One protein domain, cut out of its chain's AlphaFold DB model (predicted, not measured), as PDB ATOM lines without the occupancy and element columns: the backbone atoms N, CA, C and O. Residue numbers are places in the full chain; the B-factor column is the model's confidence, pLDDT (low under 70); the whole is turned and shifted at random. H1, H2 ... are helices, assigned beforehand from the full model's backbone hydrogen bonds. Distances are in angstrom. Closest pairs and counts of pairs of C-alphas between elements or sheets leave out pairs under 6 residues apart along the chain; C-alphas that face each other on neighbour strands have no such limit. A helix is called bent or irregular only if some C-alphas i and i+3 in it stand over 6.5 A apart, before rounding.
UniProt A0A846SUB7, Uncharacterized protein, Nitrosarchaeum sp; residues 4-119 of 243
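Overview. This is residues 4 to 119 of the 243 residues of an uncharacterized protein of Nitrosarchaeum sp (UniProt A0A846SUB7). The longest helix, H7, packs with H8 at one end of the domain, while H1, H2 and H3 make a small cluster at the other end. H4 and H5 bridge the two groups, H4 packing on H7 and H5 on H1, and the short H6 lies near H4 and H5. The printed part has 116 residues with eight named helices, H1 to H8 in order along the chain, and no named strand; the class is all helix. The whole is compact, with a radius of gyration of the C-alphas of 14.8 A and spans of 44 by 32 by 22 A.

Along the chain. H7, residues 88 to 103, is 21.6 A long and begins at C-alpha 88 (136.301, 160.484, 98.917). H8, residues 106 to 117, is 15.9 A long and ends at C-alpha 117 (136.911, 154.080, 101.861). H4, residues 53 to 63, is 15.2 A long; H5 holds residues 70 to 77 and H6 residues 81 to 85. H1, residues 4 to 15, begins at C-alpha 4 (124.429, 173.192, 119.781) and is 14.8 A long; it is only just irregular, with C-alphas 10 and 13 6.6 A apart. H2 holds residues 26 to 33 and H3 residues 39 to 46.

Arrangement. H7 touches H8, opposite ways at a steep tilt of 48 degrees; their closest C-alphas, of Arg 100 and Ala 109, are 4.9 A apart. H7 touches H4 at a shallow tilt of 25 degrees, opposite ways, closest at the C-alphas of Pro 54 and Ile 94, 5.3 A. H4 touches H5 at a steep tilt of 55 degrees, with the C-alphas of Ala 60 and Val 72 closest at 5.8 A. H5 touches H1 at a shallow tilt of 26 degrees, the same way, with the C-alphas of Cys 7 and Val 73 closest at 6.1 A. H1 and H2 form a helical hairpin, closest at the C-alphas of Glu 5 and Leu 33, 6.4 A. H2 and H3 form another, with the C-alphas of Leu 29 and Ala 42 closest at 5.7 A. H6 and H4 are near each other. Among the pairs apart are H1 and H7. Every O i to N i+4 pair is within hydrogen-bond range in H3, H4, H5 and H8; the counts are 5 of 8 in H1, 3 of 4 in H2, 11 of 12 in H7 and 0 of 1 in H6, where 2 of 2 O i to N i+3 pairs are within range.

Size, cuts and confidence. The C-alphas farthest apart, of Ala 36 and Pro 119, are 45.3 A apart. The printed part has no cut and no long link. Mean pLDDT of the printed part is 91.0; residues 22 to 25 are under 70.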
ATOM      1  N   ILE A   4     124.342 174.094 118.623       96.00
ATOM      2  CA  ILE A   4     124.429 173.192 119.781       96.00
ATOM      3  C   ILE A   4     123.043 172.630 120.073       96.00
ATOM      4  O   ILE A   4     122.875 171.413 120.117       96.00
ATOM      5  N   GLU A   5     122.040 173.499 120.187       94.31
ATOM      6  CA  GLU A   5     120.643 173.136 120.387       94.31
ATOM      7  C   GLU A   5     120.171 172.169 119.294       94.31
ATOM      8  O   GLU A   5     119.636 171.097 119.594       94.31
ATOM      9  N   LEU A   6     120.441 172.493 118.022       95.94
ATOM     10  CA  LEU A   6     120.123 171.611 116.900       95.94
ATOM     11  C   LEU A   6     120.804 170.247 117.052       95.94
ATOM     12  O   LEU A   6     120.158 169.213 116.901       95.94
ATOM     13  N   CYS A   7     122.093 170.228 117.383       96.31
ATOM     14  CA  CYS A   7     122.864 169.000 117.514       96.31
ATOM     15  C   CYS A   7     122.343 168.110 118.653       96.31
ATOM     16  O   CYS A   7     122.257 166.887 118.503       96.31
ATOM     17  N   LEU A   8     121.941 168.716 119.772       94.25
ATOM     18  CA  LEU A   8     121.404 168.013 120.934       94.25
ATOM     19  C   LEU A   8     120.030 167.409 120.687       94.25
ATOM     20  O   LEU A   8     119.812 166.274 121.105       94.25
ATOM     21  N   ARG A   9     119.144 168.091 119.952       93.75
ATOM     22  CA  ARG A   9     117.831 167.536 119.575       93.75
ATOM     23  C   ARG A   9     117.969 166.173 118.890       93.75
ATOM     24  O   ARG A   9     117.187 165.273 119.170       93.75
ATOM     25  N   PHE A  10     118.989 165.988 118.050       95.12
ATOM     26  CA  PHE A  10     119.271 164.694 117.421       95.12
ATOM     27  C   PHE A  10     120.110 163.752 118.298       95.12
ATOM     28  O   PHE A  10     119.894 162.541 118.262       95.12
ATOM     29  N   SER A  11     121.051 164.265 119.092       93.81
ATOM     30  CA  SER A  11     122.015 163.432 119.832       93.81
ATOM     31  C   SER A  11     121.496 162.905 121.173       93.81
ATOM     32  O   SER A  11     121.887 161.814 121.586       93.81
ATOM     33  N   LEU A  12     120.615 163.642 121.856       90.56
ATOM     34  CA  LEU A  12     120.092 163.260 123.170       90.56
ATOM     35  C   LEU A  12     119.243 161.980 123.157       90.56
ATOM     36  O   LEU A  12     119.489 161.130 124.012       90.56
ATOM     37  N   PRO A  13     118.305 161.766 122.209       91.50
ATOM     38  CA  PRO A  13     117.463 160.570 122.221       91.50
ATOM     39  C   PRO A  13     118.230 159.229 122.246       91.50
ATOM     40  O   PRO A  13     117.870 158.371 123.055       91.50
ATOM     41  N   PRO A  14     119.283 159.002 121.428       90.19
ATOM     42  CA  PRO A  14     120.135 157.819 121.585       90.19
ATOM     43  C   PRO A  14     121.060 157.877 122.803       90.19
ATOM     44  O   PRO A  14     121.356 156.831 123.383       90.19
ATOM     45  N   HIS A  15     121.523 159.065 123.200       88.06
ATOM     46  CA  HIS A  15     122.411 159.221 124.352       88.06
ATOM     47  C   HIS A  15     121.735 158.760 125.650       88.06
ATOM     48  O   HIS A  15     122.302 157.956 126.384       88.06
ATOM     49  N   GLU A  16     120.485 159.169 125.879       87.00
ATOM     50  CA  GLU A  16     119.670 158.753 127.031       87.00
ATOM     51  C   GLU A  16     119.338 157.252 127.030       87.00
ATOM     52  O   GLU A  16     118.990 156.688 128.064       87.00
ATOM     53  N   LYS A  17     119.464 156.586 125.876       85.25
ATOM     54  CA  LYS A  17     119.342 155.126 125.736       85.25
ATOM     55  C   LYS A  17     120.669 154.388 125.951       85.25
ATOM     56  O   LYS A  17     120.691 153.166 125.845       85.25
ATOM     57  N   GLY A  18     121.767 155.101 126.207       83.19
ATOM     58  CA  GLY A  18     123.100 154.521 126.373       83.19
ATOM     59  C   GLY A  18     123.799 154.132 125.067       83.19
ATOM     60  O   GLY A  18     124.759 153.368 125.096       83.19
ATOM     61  N   LEU A  19     123.326 154.624 123.917       81.94
ATOM     62  CA  LEU A  19     123.773 154.165 122.593       81.94
ATOM     63  C   LEU A  19     124.863 155.040 121.962       81.94
ATOM     64  O   LEU A  19     125.527 154.609 121.019       81.94
ATOM     65  N   CYS A  20     125.055 156.268 122.446       76.38
ATOM     66  CA  CYS A  20     126.117 157.160 121.982       76.38
ATOM     67  C   CYS A  20     126.598 158.109 123.090       76.38
ATOM     68  O   CYS A  20     125.883 158.354 124.061       76.38
ATOM     69  N   GLY A  21     127.809 158.656 122.930       70.31
ATOM     70  CA  GLY A  21     128.413 159.600 123.879       70.31
ATOM     71  C   GLY A  21     128.828 158.971 125.218       70.31
ATOM     72  O   GLY A  21     128.573 157.797 125.494       70.31
ATOM     73  N   VAL A  22     129.483 159.765 126.070       66.00
ATOM     74  CA  VAL A  22     129.903 159.328 127.413       66.00
ATOM     75  C   VAL A  22     128.755 159.517 128.396       66.00
ATOM     76  O   VAL A  22     128.209 160.611 128.498       66.00
ATOM     77  N   GLN A  23     128.410 158.461 129.135       68.69
ATOM     78  CA  GLN A  23     127.215 158.382 129.991       68.69
ATOM     79  C   GLN A  23     127.186 159.391 131.159       68.69
ATOM     80  O   GLN A  23     126.154 159.566 131.796       68.69
ATOM     81  N   ASP A  24     128.292 160.095 131.419       65.75
ATOM     82  CA  ASP A  24     128.431 161.101 132.479       65.75
ATOM     83  C   ASP A  24     127.906 162.507 132.103       65.75
ATOM     84  O   ASP A  24     128.130 163.462 132.848       65.75
ATOM     85  N   GLY A  25     127.249 162.666 130.943       66.25
ATOM     86  CA  GLY A  25     126.959 163.978 130.346       66.25
ATOM     87  C   GLY A  25     125.488 164.359 130.157       66.25
ATOM     88  O   GLY A  25     125.220 165.527 129.878       66.25
ATOM     89  N   SER A  26     124.531 163.438 130.312       72.00
ATOM     90  CA  SER A  26     123.127 163.675 129.925       72.00
ATOM     91  C   SER A  26     122.477 164.851 130.662       72.00
ATOM     92  O   SER A  26     121.788 165.656 130.039       72.00
ATOM     93  N   GLY A  27     122.757 165.005 131.962       80.69
ATOM     94  CA  GLY A  27     122.238 166.111 132.772       80.69
ATOM     95  C   GLY A  27     122.719 167.486 132.301       80.69
ATOM     96  O   GLY A  27     121.918 168.408 132.213       80.69
ATOM     97  N   VAL A  28     123.996 167.612 131.921       82.19
ATOM     98  CA  VAL A  28     124.571 168.868 131.398       82.19
ATOM     99  C   VAL A  28     123.957 169.219 130.045       82.19
ATOM    100  O   VAL A  28     123.578 170.360 129.797       82.19
ATOM    101  N   LEU A  29     123.814 168.221 129.173       86.25
ATOM    102  CA  LEU A  29     123.239 168.411 127.845       86.25
ATOM    103  C   LEU A  29     121.754 168.801 127.899       86.25
ATOM    104  O   LEU A  29     121.322 169.663 127.137       86.25
ATOM    105  N   ARG A  30     120.981 168.206 128.815       86.94
ATOM    106  CA  ARG A  30     119.585 168.598 129.059       86.94
ATOM    107  C   ARG A  30     119.498 169.993 129.684       86.94
ATOM    108  O   ARG A  30     118.727 170.813 129.196       86.94
ATOM    109  N   ALA A  31     120.354 170.296 130.661       87.12
ATOM    110  CA  ALA A  31     120.429 171.620 131.273       87.12
ATOM    111  C   ALA A  31     120.725 172.723 130.244       87.12
ATOM    112  O   ALA A  31     120.161 173.807 130.347       87.12
ATOM    113  N   TYR A  32     121.549 172.465 129.223       90.19
ATOM    114  CA  TYR A  32     121.788 173.439 128.152       90.19
ATOM    115  C   TYR A  32     120.500 173.808 127.401       90.19
ATOM    116  O   TYR A  32     120.228 174.987 127.190       90.19
ATOM    117  N   LEU A  33     119.670 172.818 127.058       86.19
ATOM    118  CA  LEU A  33     118.390 173.049 126.375       86.19
ATOM    119  C   LEU A  33     117.373 173.796 127.247       86.19
ATOM    120  O   LEU A  33     116.501 174.486 126.729       86.19
ATOM    121  N   GLU A  34     117.507 173.685 128.564       86.25
ATOM    122  CA  GLU A  34     116.700 174.402 129.553       86.25
ATOM    123  C   GLU A  34     117.276 175.792 129.897       86.25
ATOM    124  O   GLU A  34     116.695 176.522 130.700       86.25
ATOM    125  N   GLY A  35     118.409 176.184 129.297       85.25
ATOM    126  CA  GLY A  35     119.093 177.452 129.574       85.25
ATOM    127  C   GLY A  35     119.862 177.483 130.903       85.25
ATOM    128  O   GLY A  35     120.200 178.558 131.394       85.25
ATOM    129  N   ALA A  36     120.136 176.315 131.490       86.38
ATOM    130  CA  ALA A  36     120.767 176.124 132.796       86.38
ATOM    131  C   ALA A  36     122.240 175.649 132.732       86.38
ATOM    132  O   ALA A  36     122.841 175.393 133.774       86.38
ATOM    133  N   SER A  37     122.838 175.532 131.541       88.12
ATOM    134  CA  SER A  37     124.271 175.233 131.341       88.12
ATOM    135  C   SER A  37     124.865 176.107 130.229       88.12
ATOM    136  O   SER A  37     124.137 176.682 129.417       88.12
ATOM    137  N   SER A  38     126.192 176.248 130.212       91.25
ATOM    138  CA  SER A  38     126.907 177.085 129.244       91.25
ATOM    139  C   SER A  38     127.150 176.372 127.908       91.25
ATOM    140  O   SER A  38     127.205 175.143 127.823       91.25
ATOM    141  N   ALA A  39     127.353 177.158 126.847       92.12
ATOM    142  CA  ALA A  39     127.721 176.633 125.532       92.12
ATOM    143  C   ALA A  39     129.059 175.874 125.554       92.12
ATOM    144  O   ALA A  39     129.188 174.858 124.872       92.12
ATOM    145  N   ASP A  40     130.023 176.322 126.365       93.38
ATOM    146  CA  ASP A  40     131.336 175.682 126.487       93.38
ATOM    147  C   ASP A  40     131.230 174.290 127.120       93.38
ATOM    148  O   ASP A  40     131.813 173.329 126.617       93.38
ATOM    149  N   GLU A  41     130.422 174.142 128.175       91.25
ATOM    150  CA  GLU A  41     130.173 172.838 128.796       91.25
ATOM    151  C   GLU A  41     129.479 171.875 127.828       91.25
ATOM    152  O   GLU A  41     129.923 170.735 127.665       91.25
ATOM    153  N   ALA A  42     128.420 172.326 127.146       92.31
ATOM    154  CA  ALA A  42     127.712 171.513 126.159       92.31
ATOM    155  C   ALA A  42     128.636 171.085 125.007       92.31
ATOM    156  O   ALA A  42     128.642 169.916 124.606       92.31
ATOM    157  N   ARG A  43     129.476 172.007 124.525       94.38
ATOM    158  CA  ARG A  43     130.490 171.756 123.499       94.38
ATOM    159  C   ARG A  43     131.486 170.687 123.937       94.38
ATOM    160  O   ARG A  43     131.638 169.696 123.226       94.38
ATOM    161  N   MET A  44     132.084 170.824 125.121       91.88
ATOM    162  CA  MET A  44     133.023 169.835 125.671       91.88
ATOM    163  C   MET A  44     132.408 168.434 125.766       91.88
ATOM    164  O   MET A  44     133.093 167.433 125.555       91.88
ATOM    165  N   ARG A  45     131.110 168.328 126.077       91.12
ATOM    166  CA  ARG A  45     130.407 167.036 126.111       91.12
ATOM    167  C   ARG A  45     130.168 166.480 124.710       91.12
ATOM    168  O   ARG A  45     130.434 165.298 124.492       91.12
ATOM    169  N   LEU A  46     129.726 167.310 123.765       92.38
ATOM    170  CA  LEU A  46     129.503 166.920 122.369       92.38
ATOM    171  C   LEU A  46     130.793 166.466 121.664       92.38
ATOM    172  O   LEU A  46     130.748 165.542 120.855       92.38
ATOM    173  N   GLU A  47     131.952 167.024 122.019       92.19
ATOM    174  CA  GLU A  47     133.256 166.582 121.493       92.19
ATOM    175  C   GLU A  47     133.564 165.108 121.803       92.19
ATOM    176  O   GLU A  47     134.276 164.449 121.037       92.19
ATOM    177  N   ARG A  48     132.990 164.562 122.887       89.81
ATOM    178  CA  ARG A  48     133.152 163.156 123.297       89.81
ATOM    179  C   ARG A  48     132.236 162.194 122.531       89.81
ATOM    180  O   ARG A  48     132.295 160.986 122.756       89.81
ATOM    181  N   PHE A  49     131.384 162.678 121.625       91.12
ATOM    182  CA  PHE A  49     130.553 161.819 120.781       91.12
ATOM    183  C   PHE A  49     131.393 161.296 119.612       91.12
ATOM    184  O   PHE A  49     131.445 161.891 118.535       91.12
ATOM    185  N   GLU A  50     132.045 160.151 119.828       87.06
ATOM    186  CA  GLU A  50     133.065 159.582 118.934       87.06
ATOM    187  C   GLU A  50     132.608 159.377 117.484       87.06
ATOM    188  O   GLU A  50     133.428 159.478 116.574       87.06
ATOM    189  N   GLY A  51     131.320 159.091 117.258       87.50
ATOM    190  CA  GLY A  51     130.734 158.955 115.920       87.50
ATOM    191  C   GLY A  51     130.336 160.283 115.269       87.50
ATOM    192  O   GLY A  51     130.417 160.411 114.054       87.50
ATOM    193  N   LEU A  52     129.944 161.274 116.068       94.69
ATOM    194  CA  LEU A  52     129.375 162.549 115.620       94.69
ATOM    195  C   LEU A  52     130.462 163.587 115.330       94.69
ATOM    196  O   LEU A  52     130.516 164.166 114.245       94.69
ATOM    197  N   HIS A  53     131.352 163.803 116.298       96.06
ATOM    198  CA  HIS A  53     132.345 164.871 116.256       96.06
ATOM    199  C   HIS A  53     133.279 164.797 115.025       96.06
ATOM    200  O   HIS A  53     133.517 165.844 114.413       96.06
ATOM    201  N   PRO A  54     133.751 163.615 114.564       96.62
ATOM    202  CA  PRO A  54     134.526 163.514 113.324       96.62
ATOM    203  C   PRO A  54     133.788 164.009 112.079       96.62
ATOM    204  O   PRO A  54     134.404 164.647 111.225       96.62
ATOM    205  N   TYR A  55     132.484 163.733 111.974       98.06
ATOM    206  CA  TYR A  55     131.670 164.152 110.834       98.06
ATOM    207  C   TYR A  55     131.461 165.660 110.840       98.06
ATOM    208  O   TYR A  55     131.761 166.313 109.841       98.06
ATOM    209  N   LEU A  56     131.030 166.214 111.977       98.50
ATOM    210  CA  LEU A  56     130.849 167.658 112.122       98.50
ATOM    211  C   LEU A  56     132.155 168.404 111.839       98.50
ATOM    212  O   LEU A  56     132.164 169.336 111.044       98.50
ATOM    213  N   SER A  57     133.283 167.928 112.374       98.31
ATOM    214  CA  SER A  57     134.602 168.514 112.101       98.31
ATOM    215  C   SER A  57     134.993 168.457 110.620       98.31
ATOM    216  O   SER A  57     135.635 169.375 110.113       98.31
ATOM    217  N   GLY A  58     134.643 167.378 109.913       98.25
ATOM    218  CA  GLY A  58     134.979 167.211 108.497       98.25
ATOM    219  C   GLY A  58     134.151 168.116 107.599       98.25
ATOM    220  O   GLY A  58     134.691 168.752 106.694       98.25
ATOM    221  N   ILE A  59     132.859 168.235 107.903       98.62
ATOM    222  CA  ILE A  59     131.959 169.176 107.237       98.62
ATOM    223  C   ILE A  59     132.419 170.610 107.502       98.62
ATOM    224  O   ILE A  59     132.608 171.373 106.561       98.62
ATOM    225  N   ALA A  60     132.697 170.952 108.758       98.44
ATOM    226  CA  ALA A  60     133.205 172.260 109.161       98.44
ATOM    227  C   ALA A  60     134.483 172.647 108.416       98.44
ATOM    228  O   ALA A  60     134.570 173.741 107.861       98.44
ATOM    229  N   ARG A  61     135.443 171.716 108.327       98.06
ATOM    230  CA  ARG A  61     136.687 171.899 107.573       98.06
ATOM    231  C   ARG A  61     136.421 172.206 106.102       98.06
ATOM    232  O   ARG A  61     137.062 173.097 105.555       98.06
ATOM    233  N   ARG A  62     135.505 171.473 105.460       97.62
ATOM    234  CA  ARG A  62     135.165 171.674 104.045       97.62
ATOM    235  C   ARG A  62     134.455 173.006 103.806       97.62
ATOM    236  O   ARG A  62     134.700 173.639 102.785       97.62
ATOM    237  N   LEU A  63     133.599 173.421 104.737       97.56
ATOM    238  CA  LEU A  63     132.797 174.642 104.629       97.56
ATOM    239  C   LEU A  63     133.481 175.896 105.198       97.56
ATOM    240  O   LEU A  63     132.933 176.985 105.060       97.56
ATOM    241  N   GLY A  64     134.644 175.762 105.845       97.75
ATOM    242  CA  GLY A  64     135.338 176.879 106.497       97.75
ATOM    243  C   GLY A  64     134.562 177.461 107.683       97.75
ATOM    244  O   GLY A  64     134.542 178.675 107.867       97.75
ATOM    245  N   LYS A  65     133.881 176.606 108.453       97.94
ATOM    246  CA  LYS A  65     132.972 176.984 109.549       97.94
ATOM    247  C   LYS A  65     133.403 176.383 110.885       97.94
ATOM    248  O   LYS A  65     134.261 175.504 110.927       97.94
ATOM    249  N   ASP A  66     132.783 176.842 111.970       98.00
ATOM    250  CA  ASP A  66     132.847 176.145 113.257       98.00
ATOM    251  C   ASP A  66     132.090 174.808 113.183       98.00
ATOM    252  O   ASP A  66     131.099 174.691 112.463       98.00
ATOM    253  N   TRP A  67     132.530 173.783 113.916       97.88
ATOM    254  CA  TRP A  67     131.905 172.456 113.837       97.88
ATOM    255  C   TRP A  67     130.525 172.365 114.494       97.88
ATOM    256  O   TRP A  67     129.782 171.430 114.202       97.88
ATOM    257  N   LEU A  68     130.152 173.359 115.302       97.94
ATOM    258  CA  LEU A  68     128.794 173.562 115.805       97.94
ATOM    259  C   LEU A  68     128.083 174.731 115.110       97.94
ATOM    260  O   LEU A  68     127.065 175.205 115.605       97.94
ATOM    261  N   ASP A  69     128.574 175.202 113.959       98.25
ATOM    262  CA  ASP A  69     127.807 176.128 113.120       98.25
ATOM    263  C   ASP A  69     126.489 175.444 112.690       98.25
ATOM    264  O   ASP A  69     126.523 174.285 112.256       98.25
ATOM    265  N   PRO A  70     125.326 176.122 112.776       97.62
ATOM    266  CA  PRO A  70     124.038 175.531 112.411       97.62
ATOM    267  C   PRO A  70     124.029 174.882 111.022       97.62
ATOM    268  O   PRO A  70     123.432 173.821 110.852       97.62
ATOM    269  N   VAL A  71     124.739 175.455 110.042       97.88
ATOM    270  CA  VAL A  71     124.825 174.905 108.679       97.88
ATOM    271  C   VAL A  71     125.580 173.577 108.665       97.88
ATOM    272  O   VAL A  71     125.197 172.659 107.941       97.88
ATOM    273  N   VAL A  72     126.642 173.451 109.464       98.69
ATOM    274  CA  VAL A  72     127.426 172.212 109.585       98.69
ATOM    275  C   VAL A  72     126.574 171.108 110.207       98.69
ATOM    276  O   VAL A  72     126.495 170.004 109.664       98.69
ATOM    277  N   VAL A  73     125.906 171.425 111.315       98.56
ATOM    278  CA  VAL A  73     125.060 170.487 112.060       98.56
ATOM    279  C   VAL A  73     123.861 170.043 111.221       98.56
ATOM    280  O   VAL A  73     123.578 168.847 111.139       98.56
ATOM    281  N   GLU A  74     123.191 170.972 110.540       98.50
ATOM    282  CA  GLU A  74     122.064 170.659 109.659       98.50
ATOM    283  C   GLU A  74     122.498 169.816 108.453       98.50
ATOM    284  O   GLU A  74     121.847 168.822 108.135       98.50
ATOM    285  N   THR A  75     123.647 170.127 107.841       98.50
ATOM    286  CA  THR A  75     124.212 169.333 106.733       98.50
ATOM    287  C   THR A  75     124.455 167.876 107.140       98.50
ATOM    288  O   THR A  75     124.232 166.973 106.336       98.50
ATOM    289  N   TYR A  76     124.876 167.626 108.381       98.69
ATOM    290  CA  TYR A  76     125.078 166.268 108.887       98.69
ATOM    291  C   TYR A  76     123.764 165.519 109.156       98.69
ATOM    292  O   TYR A  76     123.644 164.354 108.773       98.69
ATOM    293  N   TRP A  77     122.803 166.155 109.834       98.50
ATOM    294  CA  TRP A  77     121.592 165.484 110.331       98.50
ATOM    295  C   TRP A  77     120.437 165.433 109.331       98.50
ATOM    296  O   TRP A  77     119.694 164.453 109.303       98.50
ATOM    297  N   VAL A  78     120.255 166.504 108.562       98.56
ATOM    298  CA  VAL A  78     119.127 166.697 107.637       98.56
ATOM    299  C   VAL A  78     119.611 166.692 106.191       98.56
ATOM    300  O   VAL A  78     118.902 166.231 105.303       98.56
ATOM    301  N   GLY A  79     120.827 167.176 105.950       98.19
ATOM    302  CA  GLY A  79     121.382 167.362 104.620       98.19
ATOM    303  C   GLY A  79     121.189 168.777 104.088       98.19
ATOM    304  O   GLY A  79     120.386 169.564 104.583       98.19
ATOM    305  N   SER A  80     121.967 169.097 103.061       97.12
ATOM    306  CA  SER A  80     121.949 170.376 102.353       97.12
ATOM    307  C   SER A  80     122.554 170.198 100.961       97.12
ATOM    308  O   SER A  80     123.200 169.181 100.684       97.12
ATOM    309  N   ASP A  81     122.432 171.213 100.104       95.25
ATOM    310  CA  ASP A  81     123.092 171.233  98.791       95.25
ATOM    311  C   ASP A  81     124.624 171.094  98.891       95.25
ATOM    312  O   ASP A  81     125.286 170.627  97.958       95.25
ATOM    313  N   ALA A  82     125.213 171.429 100.046       96.12
ATOM    314  CA  ALA A  82     126.644 171.284 100.277       96.12
ATOM    315  C   ALA A  82     127.119 169.823 100.262       96.12
ATOM    316  O   ALA A  82     128.292 169.574  99.977       96.12
ATOM    317  N   LEU A  83     126.232 168.845 100.500       96.31
ATOM    318  CA  LEU A  83     126.585 167.422 100.475       96.31
ATOM    319  C   LEU A  83     127.189 166.982  99.132       96.31
ATOM    320  O   LEU A  83     128.080 166.133  99.114       96.31
ATOM    321  N   GLY A  84     126.779 167.595  98.016       94.06
ATOM    322  CA  GLY A  84     127.316 167.285  96.685       94.06
ATOM    323  C   GLY A  84     128.786 167.684  96.483       94.06
ATOM    324  O   GLY A  84     129.430 167.239  95.526       94.06
ATOM    325  N   GLN A  85     129.337 168.506  97.378       94.25
ATOM    326  CA  GLN A  85     130.700 169.031  97.286       94.25
ATOM    327  C   GLN A  85     131.752 168.101  97.902       94.25
ATOM    328  O   GLN A  85     132.940 168.323  97.658       94.25
ATOM    329  N   PHE A  86     131.342 167.100  98.686       97.88
ATOM    330  CA  PHE A  86     132.248 166.226  99.430       97.88
ATOM    331  C   PHE A  86     132.826 165.114  98.560       97.88
ATOM    332  O   PHE A  86     132.113 164.442  97.807       97.88
ATOM    333  N   THR A  87     134.134 164.914  98.688       96.69
ATOM    334  CA  THR A  87     134.874 163.884  97.960       96.69
ATOM    335  C   THR A  87     135.217 162.696  98.851       96.69
ATOM    336  O   THR A  87     135.068 162.717 100.079       96.69
ATOM    337  N   ARG A  88     135.743 161.643  98.228       95.62
ATOM    338  CA  ARG A  88     136.301 160.484  98.917       95.62
ATOM    339  C   ARG A  88     137.432 160.878  99.865       95.62
ATOM    340  O   ARG A  88     137.565 160.275 100.925       95.62
ATOM    341  N   ASP A  89     138.215 161.898  99.521       95.50
ATOM    342  CA  ASP A  89     139.293 162.411 100.371       95.50
ATOM    343  C   ASP A  89     138.762 163.097 101.635       95.50
ATOM    344  O   ASP A  89     139.295 162.871 102.727       95.50
ATOM    345  N   ASP A  90     137.683 163.879 101.516       97.25
ATOM    346  CA  ASP A  90     137.007 164.461 102.680       97.25
ATOM    347  C   ASP A  90     136.464 163.345 103.591       97.25
ATOM    348  O   ASP A  90     136.689 163.354 104.805       97.25
ATOM    349  N   MET A  91     135.823 162.328 103.000       97.12
ATOM    350  CA  MET A  91     135.322 161.168 103.740       97.12
ATOM    351  C   MET A  91     136.454 160.373 104.400       97.12
ATOM    352  O   MET A  91     136.334 159.975 105.558       97.12
ATOM    353  N   ARG A  92     137.592 160.184 103.718       95.88
ATOM    354  CA  ARG A  92     138.774 159.510 104.280       95.88
ATOM    355  C   ARG A  92     139.252 160.213 105.540       95.88
ATOM    356  O   ARG A  92     139.523 159.546 106.537       95.88
ATOM    357  N   TRP A  93     139.310 161.542 105.522       95.62
ATOM    358  CA  TRP A  93     139.691 162.323 106.695       95.62
ATOM    359  C   TRP A  93     138.720 162.117 107.868       95.62
ATOM    360  O   TRP A  93     139.164 161.949 109.007       95.62
ATOM    361  N   ILE A  94     137.409 162.074 107.597       96.75
ATOM    362  CA  ILE A  94     136.376 161.810 108.611       96.75
ATOM    363  C   ILE A  94     136.558 160.409 109.203       96.75
ATOM    364  O   ILE A  94     136.645 160.261 110.425       96.75
ATOM    365  N   LEU A  95     136.673 159.384 108.354       95.19
ATOM    366  CA  LEU A  95     136.774 157.994 108.801       95.19
ATOM    367  C   LEU A  95     138.071 157.711 109.558       95.19
ATOM    368  O   LEU A  95     138.039 156.996 110.554       95.19
ATOM    369  N   GLN A  96     139.197 158.306 109.158       94.00
ATOM    370  CA  GLN A  96     140.452 158.193 109.908       94.00
ATOM    371  C   GLN A  96     140.305 158.722 111.336       94.00
ATOM    372  O   GLN A  96     140.756 158.077 112.278       94.00
ATOM    373  N   ARG A  97     139.637 159.869 111.524       93.50
ATOM    374  CA  ARG A  97     139.383 160.424 112.864       93.50
ATOM    375  C   ARG A  97     138.411 159.563 113.663       93.50
ATOM    376  O   ARG A  97     138.677 159.296 114.829       93.50
ATOM    377  N   TYR A  98     137.334 159.103 113.032       92.62
ATOM    378  CA  TYR A  98     136.370 158.196 113.653       92.62
ATOM    379  C   TYR A  98     137.029 156.906 114.149       92.62
ATOM    380  O   TYR A  98     136.840 156.522 115.301       92.62
ATOM    381  N   VAL A  99     137.844 156.255 113.315       90.88
ATOM    382  CA  VAL A  99     138.530 155.024 113.715       90.88
ATOM    383  C   VAL A  99     139.599 155.306 114.768       90.88
ATOM    384  O   VAL A  99     139.692 154.552 115.731       90.88
ATOM    385  N   ARG A 100     140.366 156.399 114.644       89.25
ATOM    386  CA  ARG A 100     141.382 156.769 115.642       89.25
ATOM    387  C   ARG A 100     140.782 156.937 117.035       89.25
ATOM    388  O   ARG A 100     141.393 156.482 117.994       89.25
ATOM    389  N   ASN A 101     139.591 157.530 117.143       86.06
ATOM    390  CA  ASN A 101     138.899 157.665 118.427       86.06
ATOM    391  C   ASN A 101     138.628 156.301 119.090       86.06
ATOM    392  O   ASN A 101     138.640 156.215 120.309       86.06
ATOM    393  N   LYS A 102     138.459 155.232 118.298       81.44
ATOM    394  CA  LYS A 102     138.223 153.866 118.792       81.44
ATOM    395  C   LYS A 102     139.498 153.065 119.040       81.44
ATOM    396  O   LYS A 102     139.529 152.230 119.937       81.44
ATOM    397  N   THR A 103     140.524 153.250 118.208       81.31
ATOM    398  CA  THR A 103     141.744 152.426 118.247       81.31
ATOM    399  C   THR A 103     142.864 153.034 119.081       81.31
ATOM    400  O   THR A 103     143.767 152.308 119.487       81.31
ATOM    401  N   GLY A 104     142.879 154.358 119.269       83.00
ATOM    402  CA  GLY A 104     143.995 155.079 119.888       83.00
ATOM    403  C   GLY A 104     145.310 155.035 119.090       83.00
ATOM    404  O   GLY A 104     146.336 155.481 119.592       83.00
ATOM    405  N   SER A 105     145.305 154.503 117.859       86.50
ATOM    406  CA  SER A 105     146.504 154.286 117.036       86.50
ATOM    407  C   SER A 105     146.307 154.804 115.615       86.50
ATOM    408  O   SER A 105     145.414 154.343 114.900       86.50
ATOM    409  N   ASP A 106     147.188 155.710 115.184       84.38
ATOM    410  CA  ASP A 106     147.142 156.309 113.847       84.38
ATOM    411  C   ASP A 106     147.367 155.282 112.732       84.38
ATOM    412  O   ASP A 106     146.636 155.280 111.743       84.38
ATOM    413  N   ALA A 107     148.320 154.363 112.903       84.00
ATOM    414  CA  ALA A 107     148.604 153.331 111.904       84.00
ATOM    415  C   ALA A 107     147.405 152.385 111.707       84.00
ATOM    416  O   ALA A 107     147.003 152.103 110.575       84.00
ATOM    417  N   MET A 108     146.778 151.943 112.804       83.50
ATOM    418  CA  MET A 108     145.566 151.119 112.731       83.50
ATOM    419  C   MET A 108     144.390 151.902 112.144       83.50
ATOM    420  O   MET A 108     143.631 151.360 111.341       83.50
ATOM    421  N   ALA A 109     144.258 153.183 112.502       85.81
ATOM    422  CA  ALA A 109     143.209 154.047 111.980       85.81
ATOM    423  C   ALA A 109     143.327 154.249 110.468       85.81
ATOM    424  O   ALA A 109     142.319 154.169 109.769       85.81
ATOM    425  N   GLN A 110     144.539 154.446 109.946       86.19
ATOM    426  CA  GLN A 110     144.780 154.552 108.507       86.19
ATOM    427  C   GLN A 110     144.389 153.268 107.772       86.19
ATOM    428  O   GLN A 110     143.622 153.332 106.812       86.19
ATOM    429  N   ALA A 111     144.852 152.107 108.243       86.44
ATOM    430  CA  ALA A 111     144.565 150.826 107.601       86.44
ATOM    431  C   ALA A 111     143.063 150.486 107.611       86.44
ATOM    432  O   ALA A 111     142.510 150.055 106.599       86.44
ATOM    433  N   ALA A 112     142.380 150.698 108.737       87.62
ATOM    434  CA  ALA A 112     140.949 150.434 108.849       87.62
ATOM    435  C   ALA A 112     140.102 151.461 108.081       87.62
ATOM    436  O   ALA A 112     139.160 151.070 107.395       87.62
ATOM    437  N   ALA A 113     140.454 152.751 108.113       89.31
ATOM    438  CA  ALA A 113     139.780 153.755 107.293       89.31
ATOM    439  C   ALA A 113     139.951 153.465 105.797       89.31
ATOM    440  O   ALA A 113     138.994 153.620 105.048       89.31
ATOM    441  N   GLN A 114     141.118 152.983 105.359       89.88
ATOM    442  CA  GLN A 114     141.335 152.625 103.958       89.88
ATOM    443  C   GLN A 114     140.346 151.551 103.483       89.88
ATOM    444  O   GLN A 114     139.716 151.739 102.446       89.88
ATOM    445  N   LYS A 115     140.127 150.492 104.275       89.81
ATOM    446  CA  LYS A 115     139.129 149.447 103.968       89.81
ATOM    447  C   LYS A 115     137.701 149.992 103.885       89.81
ATOM    448  O   LYS A 115     136.910 149.539 103.069       89.81
ATOM    449  N   LEU A 116     137.366 150.972 104.728       92.19
ATOM    450  CA  LEU A 116     136.051 151.618 104.714       92.19
ATOM    451  C   LEU A 116     135.866 152.565 103.520       92.19
ATOM    452  O   LEU A 116     134.731 152.816 103.128       92.19
ATOM    453  N   ILE A 117     136.946 153.113 102.965       93.38
ATOM    454  CA  ILE A 117     136.911 154.080 101.861       93.38
ATOM    455  C   ILE A 117     137.010 153.418 100.488       93.38
ATOM    456  O   ILE A 117     136.457 153.939  99.522       93.38
ATOM    457  N   GLU A 118     137.713 152.295 100.388       92.31
ATOM    458  CA  GLU A 118     137.974 151.583  99.136       92.31
ATOM    459  C   GLU A 118     136.728 151.330  98.265       92.31
ATOM    460  O   GLU A 118     136.784 151.689  97.085       92.31
ATOM    461  N   PRO A 119     135.594 150.818  98.793       92.50
ATOM    462  CA  PRO A 119     134.418 150.539  97.967       92.50
ATOM    463  C   PRO A 119     133.576 151.788  97.661       92.50
ATOM    464  O   PRO A 119     132.615 151.706  96.901       92.50
TER     465      PRO A 119